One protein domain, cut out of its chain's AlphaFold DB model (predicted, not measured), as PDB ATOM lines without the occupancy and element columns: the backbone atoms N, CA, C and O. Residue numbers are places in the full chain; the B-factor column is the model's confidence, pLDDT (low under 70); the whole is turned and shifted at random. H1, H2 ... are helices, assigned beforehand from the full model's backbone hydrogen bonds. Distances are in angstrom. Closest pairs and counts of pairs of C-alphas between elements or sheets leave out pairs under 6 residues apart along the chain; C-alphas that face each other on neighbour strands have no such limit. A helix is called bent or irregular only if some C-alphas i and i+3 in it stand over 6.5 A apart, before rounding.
ATOM      1  N   THR A  46     -22.565  38.487 -51.732       86.31
ATOM      2  CA  THR A  46     -23.100  37.202 -52.190       86.31
ATOM      3  C   THR A  46     -22.311  36.675 -53.383       86.31
ATOM      4  O   THR A  46     -22.103  37.389 -54.363       86.31
ATOM      5  N   LYS A  47     -21.858  35.422 -53.297       88.00
ATOM      6  CA  LYS A  47     -21.185  34.728 -54.404       88.00
ATOM      7  C   LYS A  47     -22.189  34.301 -55.475       88.00
ATOM      8  O   LYS A  47     -23.322  33.964 -55.145       88.00
ATOM      9  N   SER A  48     -21.775  34.331 -56.743       87.50
ATOM     10  CA  SER A  48     -22.568  33.768 -57.841       87.50
ATOM     11  C   SER A  48     -22.598  32.239 -57.762       87.50
ATOM     12  O   SER A  48     -21.725  31.635 -57.133       87.50
ATOM     13  N   ASP A  49     -23.547  31.619 -58.464       85.62
ATOM     14  CA  ASP A  49     -23.632  30.160 -58.652       85.62
ATOM     15  C   ASP A  49     -22.319  29.537 -59.162       85.62
ATOM     16  O   ASP A  49     -22.060  28.355 -58.956       85.62
ATOM     17  N   ASP A  50     -21.442  30.324 -59.795       84.50
ATOM     18  CA  ASP A  50     -20.120  29.868 -60.244       84.50
ATOM     19  C   ASP A  50     -19.265  29.331 -59.080       84.50
ATOM     20  O   ASP A  50     -18.378  28.496 -59.270       84.50
ATOM     21  N   TYR A  51     -19.552  29.779 -57.854       88.50
ATOM     22  CA  TYR A  51     -18.894  29.313 -56.640       88.50
ATOM     23  C   TYR A  51     -19.417  27.967 -56.121       88.50
ATOM     24  O   TYR A  51     -18.820  27.420 -55.190       88.50
ATOM     25  N   ASP A  52     -20.451  27.377 -56.729       87.44
ATOM     26  CA  ASP A  52     -20.993  26.072 -56.328       87.44
ATOM     27  C   ASP A  52     -19.954  24.955 -56.422       87.44
ATOM     28  O   ASP A  52     -19.929  24.049 -55.587       87.44
ATOM     29  N   ILE A  53     -19.049  25.031 -57.402       88.56
ATOM     30  CA  ILE A  53     -17.938  24.079 -57.532       88.56
ATOM     31  C   ILE A  53     -17.055  24.148 -56.281       88.56
ATOM     32  O   ILE A  53     -16.767  23.125 -55.661       88.56
ATOM     33  N   PHE A  54     -16.682  25.356 -55.853       86.69
ATOM     34  CA  PHE A  54     -15.879  25.554 -54.645       86.69
ATOM     35  C   PHE A  54     -16.637  25.163 -53.379       86.69
ATOM     36  O   PHE A  54     -16.045  24.581 -52.472       86.69
ATOM     37  N   LYS A  55     -17.946  25.422 -53.334       89.81
ATOM     38  CA  LYS A  55     -18.807  25.023 -52.221       89.81
ATOM     39  C   LYS A  55     -18.888  23.502 -52.073       89.81
ATOM     40  O   LYS A  55     -18.848  23.003 -50.955       89.81
ATOM     41  N   ARG A  56     -18.929  22.750 -53.176       89.00
ATOM     42  CA  ARG A  56     -18.885  21.275 -53.148       89.00
ATOM     43  C   ARG A  56     -17.534  20.730 -52.689       89.00
ATOM     44  O   ARG A  56     -17.499  19.691 -52.043       89.00
ATOM     45  N   LEU A  57     -16.441  21.413 -53.028       87.69
ATOM     46  CA  LEU A  57     -15.085  20.963 -52.703       87.69
ATOM     47  C   LEU A  57     -14.662  21.295 -51.266       87.69
ATOM     48  O   LEU A  57     -14.028  20.475 -50.613       87.69
ATOM     49  N   VAL A  58     -14.977  22.498 -50.782       85.31
ATOM     50  CA  VAL A  58     -14.431  23.045 -49.521       85.31
ATOM     51  C   VAL A  58     -15.542  23.429 -48.527       85.31
ATOM     52  O   VAL A  58     -15.267  23.943 -47.445       85.31
ATOM     53  N   GLY A  59     -16.811  23.175 -48.862       85.88
ATOM     54  CA  GLY A  59     -17.964  23.546 -48.037       85.88
ATOM     55  C   GLY A  59     -18.223  25.054 -48.026       85.88
ATOM     56  O   GLY A  59     -17.795  25.779 -48.925       85.88
ATOM     57  N   ASP A  60     -18.903  25.549 -46.989       81.94
ATOM     58  CA  ASP A  60     -19.163  26.980 -46.748       81.94
ATOM     59  C   ASP A  60     -17.953  27.685 -46.091       81.94
ATOM     60  O   ASP A  60     -18.054  28.349 -45.058       81.94
ATOM     61  N   GLY A  61     -16.769  27.494 -46.682       82.81
ATOM     62  CA  GLY A  61     -15.509  28.110 -46.261       82.81
ATOM     63  C   GLY A  61     -15.312  29.538 -46.790       82.81
ATOM     64  O   GLY A  61     -16.204  30.141 -47.376       82.81
ATOM     65  N   LEU A  62     -14.102  30.092 -46.638       87.38
ATOM     66  CA  LEU A  62     -13.786  31.483 -47.017       87.38
ATOM     67  C   LEU A  62     -14.159  31.840 -48.473       87.38
ATOM     68  O   LEU A  62     -14.538  32.976 -48.743       87.38
ATOM     69  N   LEU A  63     -14.006  30.909 -49.418       87.06
ATOM     70  CA  LEU A  63     -14.195  31.190 -50.847       87.06
ATOM     71  C   LEU A  63     -15.672  31.259 -51.257       87.06
ATOM     72  O   LEU A  63     -16.021  32.076 -52.106       87.06
ATOM     73  N   SER A  64     -16.520  30.434 -50.650       89.69
ATOM     74  CA  SER A  64     -17.948  30.268 -50.959       89.69
ATOM     75  C   SER A  64     -18.862  31.013 -49.978       89.69
ATOM     76  O   SER A  64     -19.995  31.351 -50.323       89.69
ATOM     77  N   ALA A  65     -18.383  31.315 -48.767       89.75
ATOM     78  CA  ALA A  65     -19.130  32.077 -47.778       89.75
ATOM     79  C   ALA A  65     -19.414  33.512 -48.254       89.75
ATOM     80  O   ALA A  65     -18.650  34.121 -49.008       89.75
ATOM     81  N   SER A  66     -20.512  34.071 -47.744       89.50
ATOM     82  CA  SER A  66     -20.970  35.440 -48.014       89.50
ATOM     83  C   SER A  66     -21.285  36.179 -46.706       89.50
ATOM     84  O   SER A  66     -21.376  35.560 -45.640       89.50
ATOM     85  N   GLY A  67     -21.430  37.505 -46.771       88.50
ATOM     86  CA  GLY A  67     -21.848  38.336 -45.639       88.50
ATOM     87  C   GLY A  67     -20.962  38.216 -44.394       88.50
ATOM     88  O   GLY A  67     -19.731  38.240 -44.465       88.50
ATOM     89  N   GLU A  68     -21.602  38.098 -43.230       88.88
ATOM     90  CA  GLU A  68     -20.924  38.067 -41.930       88.88
ATOM     91  C   GLU A  68     -20.028  36.830 -41.757       88.88
ATOM     92  O   GLU A  68     -18.928  36.936 -41.210       88.88
ATOM     93  N   THR A  69     -20.450  35.669 -42.267       89.00
ATOM     94  CA  THR A  69     -19.664  34.425 -42.223       89.00
ATOM     95  C   THR A  69     -18.342  34.594 -42.966       89.00
ATOM     96  O   THR A  69     -17.277  34.277 -42.430       89.00
ATOM     97  N   TRP A  70     -18.391  35.181 -44.165       89.94
ATOM     98  CA  TRP A  70     -17.194  35.520 -44.931       89.94
ATOM     99  C   TRP A  70     -16.302  36.514 -44.188       89.94
ATOM    100  O   TRP A  70     -15.089  36.322 -44.109       89.94
ATOM    101  N   PHE A  71     -16.896  37.558 -43.604       89.31
ATOM    102  CA  PHE A  71     -16.151  38.577 -42.874       89.31
ATOM    103  C   PHE A  71     -15.406  37.992 -41.666       89.31
ATOM    104  O   PHE A  71     -14.213  38.250 -41.490       89.31
ATOM    105  N   LYS A  72     -16.074  37.149 -40.867       90.69
ATOM    106  CA  LYS A  72     -15.469  36.450 -39.723       90.69
ATOM    107  C   LYS A  72     -14.307  35.560 -40.166       90.69
ATOM    108  O   LYS A  72     -13.213  35.675 -39.610       90.69
ATOM    109  N   ALA A  73     -14.519  34.738 -41.196       89.38
ATOM    110  CA  ALA A  73     -13.488  33.856 -41.741       89.38
ATOM    111  C   ALA A  73     -12.277  34.645 -42.274       89.38
ATOM    112  O   ALA A  73     -11.129  34.316 -41.971       89.38
ATOM    113  N   ARG A  74     -12.517  35.736 -43.015       90.19
ATOM    114  CA  ARG A  74     -11.457  36.593 -43.562       90.19
ATOM    115  C   ARG A  74     -10.658  37.278 -42.460       90.19
ATOM    116  O   ARG A  74      -9.430  37.326 -42.542       90.19
ATOM    117  N   ARG A  75     -11.327  37.792 -41.423       91.44
ATOM    118  CA  ARG A  75     -10.663  38.454 -40.291       91.44
ATOM    119  C   ARG A  75      -9.714  37.507 -39.563       91.44
ATOM    120  O   ARG A  75      -8.600  37.905 -39.243       91.44
ATOM    121  N   MET A  76     -10.137  36.261 -39.351       90.06
ATOM    122  CA  MET A  76      -9.306  35.229 -38.730       90.06
ATOM    123  C   MET A  76      -8.073  34.885 -39.578       90.06
ATOM    124  O   MET A  76      -6.985  34.756 -39.034       90.06
ATOM    125  N   LEU A  77      -8.220  34.781 -40.904       89.44
ATOM    126  CA  LEU A  77      -7.108  34.434 -41.798       89.44
ATOM    127  C   LEU A  77      -6.133  35.592 -42.040       89.44
ATOM    128  O   LEU A  77      -4.940  35.358 -42.202       89.44
ATOM    129  N   THR A  78      -6.601  36.842 -42.045       89.31
ATOM    130  CA  THR A  78      -5.762  38.014 -42.373       89.31
ATOM    131  C   THR A  78      -4.533  38.132 -41.466       89.31
ATOM    132  O   THR A  78      -3.469  38.532 -41.933       89.31
ATOM    133  N   SER A  79      -4.640  37.738 -40.193       86.69
ATOM    134  CA  SER A  79      -3.502  37.744 -39.266       86.69
ATOM    135  C   SER A  79      -2.408  36.756 -39.678       86.69
ATOM    136  O   SER A  79      -1.236  37.110 -39.601       86.69
ATOM    137  N   ALA A  80      -2.768  35.570 -40.180       87.00
ATOM    138  CA  ALA A  80      -1.826  34.556 -40.660       87.00
ATOM    139  C   ALA A  80      -1.083  34.993 -41.937       87.00
ATOM    140  O   ALA A  80       0.057  34.595 -42.160       87.00
ATOM    141  N   PHE A  81      -1.695  35.866 -42.739       87.88
ATOM    142  CA  PHE A  81      -1.095  36.454 -43.942       87.88
ATOM    143  C   PHE A  81      -0.485  37.844 -43.694       87.88
ATOM    144  O   PHE A  81      -0.267  38.610 -44.632       87.88
ATOM    145  N   HIS A  82      -0.185  38.197 -42.442       89.38
ATOM    146  CA  HIS A  82       0.517  39.440 -42.144       89.38
ATOM    147  C   HIS A  82       1.961  39.405 -42.687       89.38
ATOM    148  O   HIS A  82       2.633  38.375 -42.613       89.38
ATOM    149  N   PHE A  83       2.484  40.535 -43.178       88.62
ATOM    150  CA  PHE A  83       3.796  40.615 -43.849       88.62
ATOM    151  C   PHE A  83       4.960  40.004 -43.050       88.62
ATOM    152  O   PHE A  83       5.868  39.400 -43.621       88.62
ATOM    153  N   ASN A  84       4.937  40.124 -41.721       89.56
ATOM    154  CA  ASN A  84       5.965  39.536 -40.852       89.56
ATOM    155  C   ASN A  84       5.955  38.002 -40.862       89.56
ATOM    156  O   ASN A  84       7.008  37.387 -40.727       89.56
ATOM    157  N   ILE A  85       4.781  37.392 -41.025       89.94
ATOM    158  CA  ILE A  85       4.623  35.941 -41.124       89.94
ATOM    159  C   ILE A  85       4.976  35.488 -42.540       89.94
ATOM    160  O   ILE A  85       5.732  34.534 -42.704       89.94
ATOM    161  N   LEU A  86       4.500  36.206 -43.560       91.38
ATOM    162  CA  LEU A  86       4.788  35.902 -44.965       91.38
ATOM    163  C   LEU A  86       6.291  35.861 -45.262       91.38
ATOM    164  O   LEU A  86       6.745  34.928 -45.916       91.38
ATOM    165  N   ARG A  87       7.078  36.808 -44.730       90.31
ATOM    166  CA  ARG A  87       8.539  36.826 -44.929       90.31
ATOM    167  C   ARG A  87       9.223  35.533 -44.486       90.31
ATOM    168  O   ARG A  87      10.065  35.026 -45.215       90.31
ATOM    169  N   LYS A  88       8.800  34.955 -43.358       90.62
ATOM    170  CA  LYS A  88       9.332  33.673 -42.868       90.62
ATOM    171  C   LYS A  88       9.002  32.511 -43.807       90.62
ATOM    172  O   LYS A  88       9.806  31.607 -43.980       90.62
ATOM    173  N   HIS A  89       7.829  32.540 -44.440       92.00
ATOM    174  CA  HIS A  89       7.438  31.500 -45.392       92.00
ATOM    175  C   HIS A  89       8.238  31.580 -46.694       92.00
ATOM    176  O   HIS A  89       8.495  30.542 -47.291       92.00
ATOM    177  N   VAL A  90       8.663  32.773 -47.128       93.75
ATOM    178  CA  VAL A  90       9.468  32.942 -48.354       93.75
ATOM    179  C   VAL A  90      10.788  32.175 -48.270       93.75
ATOM    180  O   VAL A  90      11.182  31.537 -49.244       93.75
ATOM    181  N   GLU A  91      11.451  32.191 -47.114       92.12
ATOM    182  CA  GLU A  91      12.688  31.432 -46.891       92.12
ATOM    183  C   GLU A  91      12.452  29.928 -47.083       92.12
ATOM    184  O   GLU A  91      13.126  29.294 -47.897       92.12
ATOM    185  N   ILE A  92      11.407  29.392 -46.445       93.94
ATOM    186  CA  ILE A  92      11.007  27.984 -46.567       93.94
ATOM    187  C   ILE A  92      10.646  27.642 -48.020       93.94
ATOM    188  O   ILE A  92      11.106  26.634 -48.552       93.94
ATOM    189  N   PHE A  93       9.858  28.483 -48.698       95.31
ATOM    190  CA  PHE A  93       9.499  28.278 -50.105       95.31
ATOM    191  C   PHE A  93      10.737  28.205 -51.003       95.31
ATOM    192  O   PHE A  93      10.798  27.348 -51.885       95.31
ATOM    193  N   ASN A  94      11.737  29.057 -50.770       95.88
ATOM    194  CA  ASN A  94      12.979  29.055 -51.541       95.88
ATOM    195  C   ASN A  94      13.795  27.776 -51.316       95.88
ATOM    196  O   ASN A  94      14.333  27.217 -52.273       95.88
ATOM    197  N   GLU A  95      13.879  27.286 -50.080       95.81
ATOM    198  CA  GLU A  95      14.547  26.019 -49.767       95.81
ATOM    199  C   GLU A  95      13.855  24.828 -50.437       95.81
ATOM    200  O   GLU A  95      14.508  24.050 -51.136       95.81
ATOM    201  N   GLN A  96      12.529  24.722 -50.313       95.56
ATOM    202  CA  GLN A  96      11.759  23.645 -50.946       95.56
ATOM    203  C   GLN A  96      11.833  23.710 -52.475       95.56
ATOM    204  O   GLN A  96      11.923  22.677 -53.137       95.56
ATOM    205  N   THR A  97      11.877  24.918 -53.042       96.19
ATOM    206  CA  THR A  97      12.074  25.116 -54.481       96.19
ATOM    207  C   THR A  97      13.420  24.551 -54.928       96.19
ATOM    208  O   THR A  97      13.463  23.808 -55.903       96.19
ATOM    209  N   LYS A  98      14.513  24.805 -54.193       95.12
ATOM    210  CA  LYS A  98      15.836  24.231 -54.509       95.12
ATOM    211  C   LYS A  98      15.829  22.702 -54.463       95.12
ATOM    212  O   LYS A  98      16.385  22.076 -55.360       95.12
ATOM    213  N   ILE A  99      15.180  22.108 -53.458       94.94
ATOM    214  CA  ILE A  99      15.037  20.646 -53.347       94.94
ATOM    215  C   ILE A  99      14.250  20.093 -54.540       94.94
ATOM    216  O   ILE A  99      14.670  19.117 -55.159       94.94
ATOM    217  N   CYS A 100      13.134  20.735 -54.890       94.38
ATOM    218  CA  CYS A 100      12.300  20.345 -56.022       94.38
ATOM    219  C   CYS A 100      13.080  20.420 -57.343       94.38
ATOM    220  O   CYS A 100      13.089  19.451 -58.099       94.38
ATOM    221  N   PHE A 101      13.815  21.514 -57.580       93.31
ATOM    222  CA  PHE A 101      14.693  21.662 -58.745       93.31
ATOM    223  C   PHE A 101      15.780  20.588 -58.793       93.31
ATOM    224  O   PHE A 101      16.013  20.003 -59.847       93.31
ATOM    225  N   PHE A 102      16.424  20.302 -57.663       92.81
ATOM    226  CA  PHE A 102      17.428  19.247 -57.591       92.81
ATOM    227  C   PHE A 102      16.835  17.880 -57.960       92.81
ATOM    228  O   PHE A 102      17.423  17.146 -58.748       92.81
ATOM    229  N   PHE A 103      15.641  17.559 -57.455       91.00
ATOM    230  CA  PHE A 103      14.975  16.291 -57.744       91.00
ATOM    231  C   PHE A 103      14.495  16.167 -59.200       91.00
ATOM    232  O   PHE A 103      14.514  15.072 -59.747       91.00
ATOM    233  N   LEU A 104      14.057  17.269 -59.818       89.19
ATOM    234  CA  LEU A 104      13.526  17.283 -61.187       89.19
ATOM    235  C   LEU A 104      14.594  17.378 -62.283       89.19
ATOM    236  O   LEU A 104      14.324  16.953 -63.401       89.19
ATOM    237  N   PHE A 105      15.759  17.969 -61.999       81.75
ATOM    238  CA  PHE A 105      16.744  18.313 -63.038       81.75
ATOM    239  C   PHE A 105      18.154  17.768 -62.803       81.75
ATOM    240  O   PHE A 105      18.967  17.802 -63.722       81.75
ATOM    241  N   LEU A 106      18.476  17.313 -61.592       69.06
ATOM    242  CA  LEU A 106      19.818  16.836 -61.233       69.06
ATOM    243  C   LEU A 106      19.808  15.385 -60.730       69.06
ATOM    244  O   LEU A 106      20.786  14.932 -60.134       69.06
ATOM    245  N   LYS A 107      18.722  14.657 -61.000       51.47
ATOM    246  CA  LYS A 107      18.596  13.215 -60.804       51.47
ATOM    247  C   LYS A 107      18.183  12.533 -62.101       51.47
ATOM    248  O   LYS A 107      17.432  13.169 -62.872       51.47
TER     249      LYS A 107
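This is residues 46 to 107 of the 107 residues of an uncharacterized protein of Brugia pahangi (UniProt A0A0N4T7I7). The model is an open arch: the long helix H3 is a free arm, and it meets H2 at a corner through residues 81 and 82. At the other foot of the arch lies the short helix H1, with the link of residues 59 to 66 between it and H2. The printed part has 62 residues with three named helices, in the order H1, H2, H3, and no named strand; the class is all helix. The whole is extended, with a radius of gyration of the C-alphas of 17.4 A, and flat, spanning 48 by 29 by 14 A.

H3, residues 83 to 105, touches no helix. Residues 82 to 88 and 90 to 107 stand free. H2, residues 67 to 80, and H3 meet only through their link, which is tight, with 2 residues. H1, residues 49 to 58, is apart from H3. H1 and H2 are also apart, joined by a short link of 8 residues. O i to N i+4 pairs are within hydrogen-bond range in 16 of 19 cases in H3, 8 of 10 in H2 and 4 of 6 in H1.

H3 is 32.1 A long from C-alpha 83 at (3.796, 40.615, -43.849) to C-alpha 105 at (16.744, 18.313, -63.038). H2 measures 21.0 A from C-alpha 67 to C-alpha 80; it is neither bent nor irregular, but only just: C-alphas 76 and 79 are 6.3 A apart. H1 measures 14.8 A from C-alpha 49, at (-23.632, 30.160, -58.652), to C-alpha 58; it is irregular, but only just, with C-alphas 50 and 53 6.8 A apart.

The two C-alphas farthest apart are those of Glu 68 and Lys 107, at 50.4 A. Without the stretches that stand free, the body has 37 residues and spans 30 by 24 by 12 A. The printed part has no cut and no long link. Its mean pLDDT is 88.7, and residues 106 to 107 are under 70.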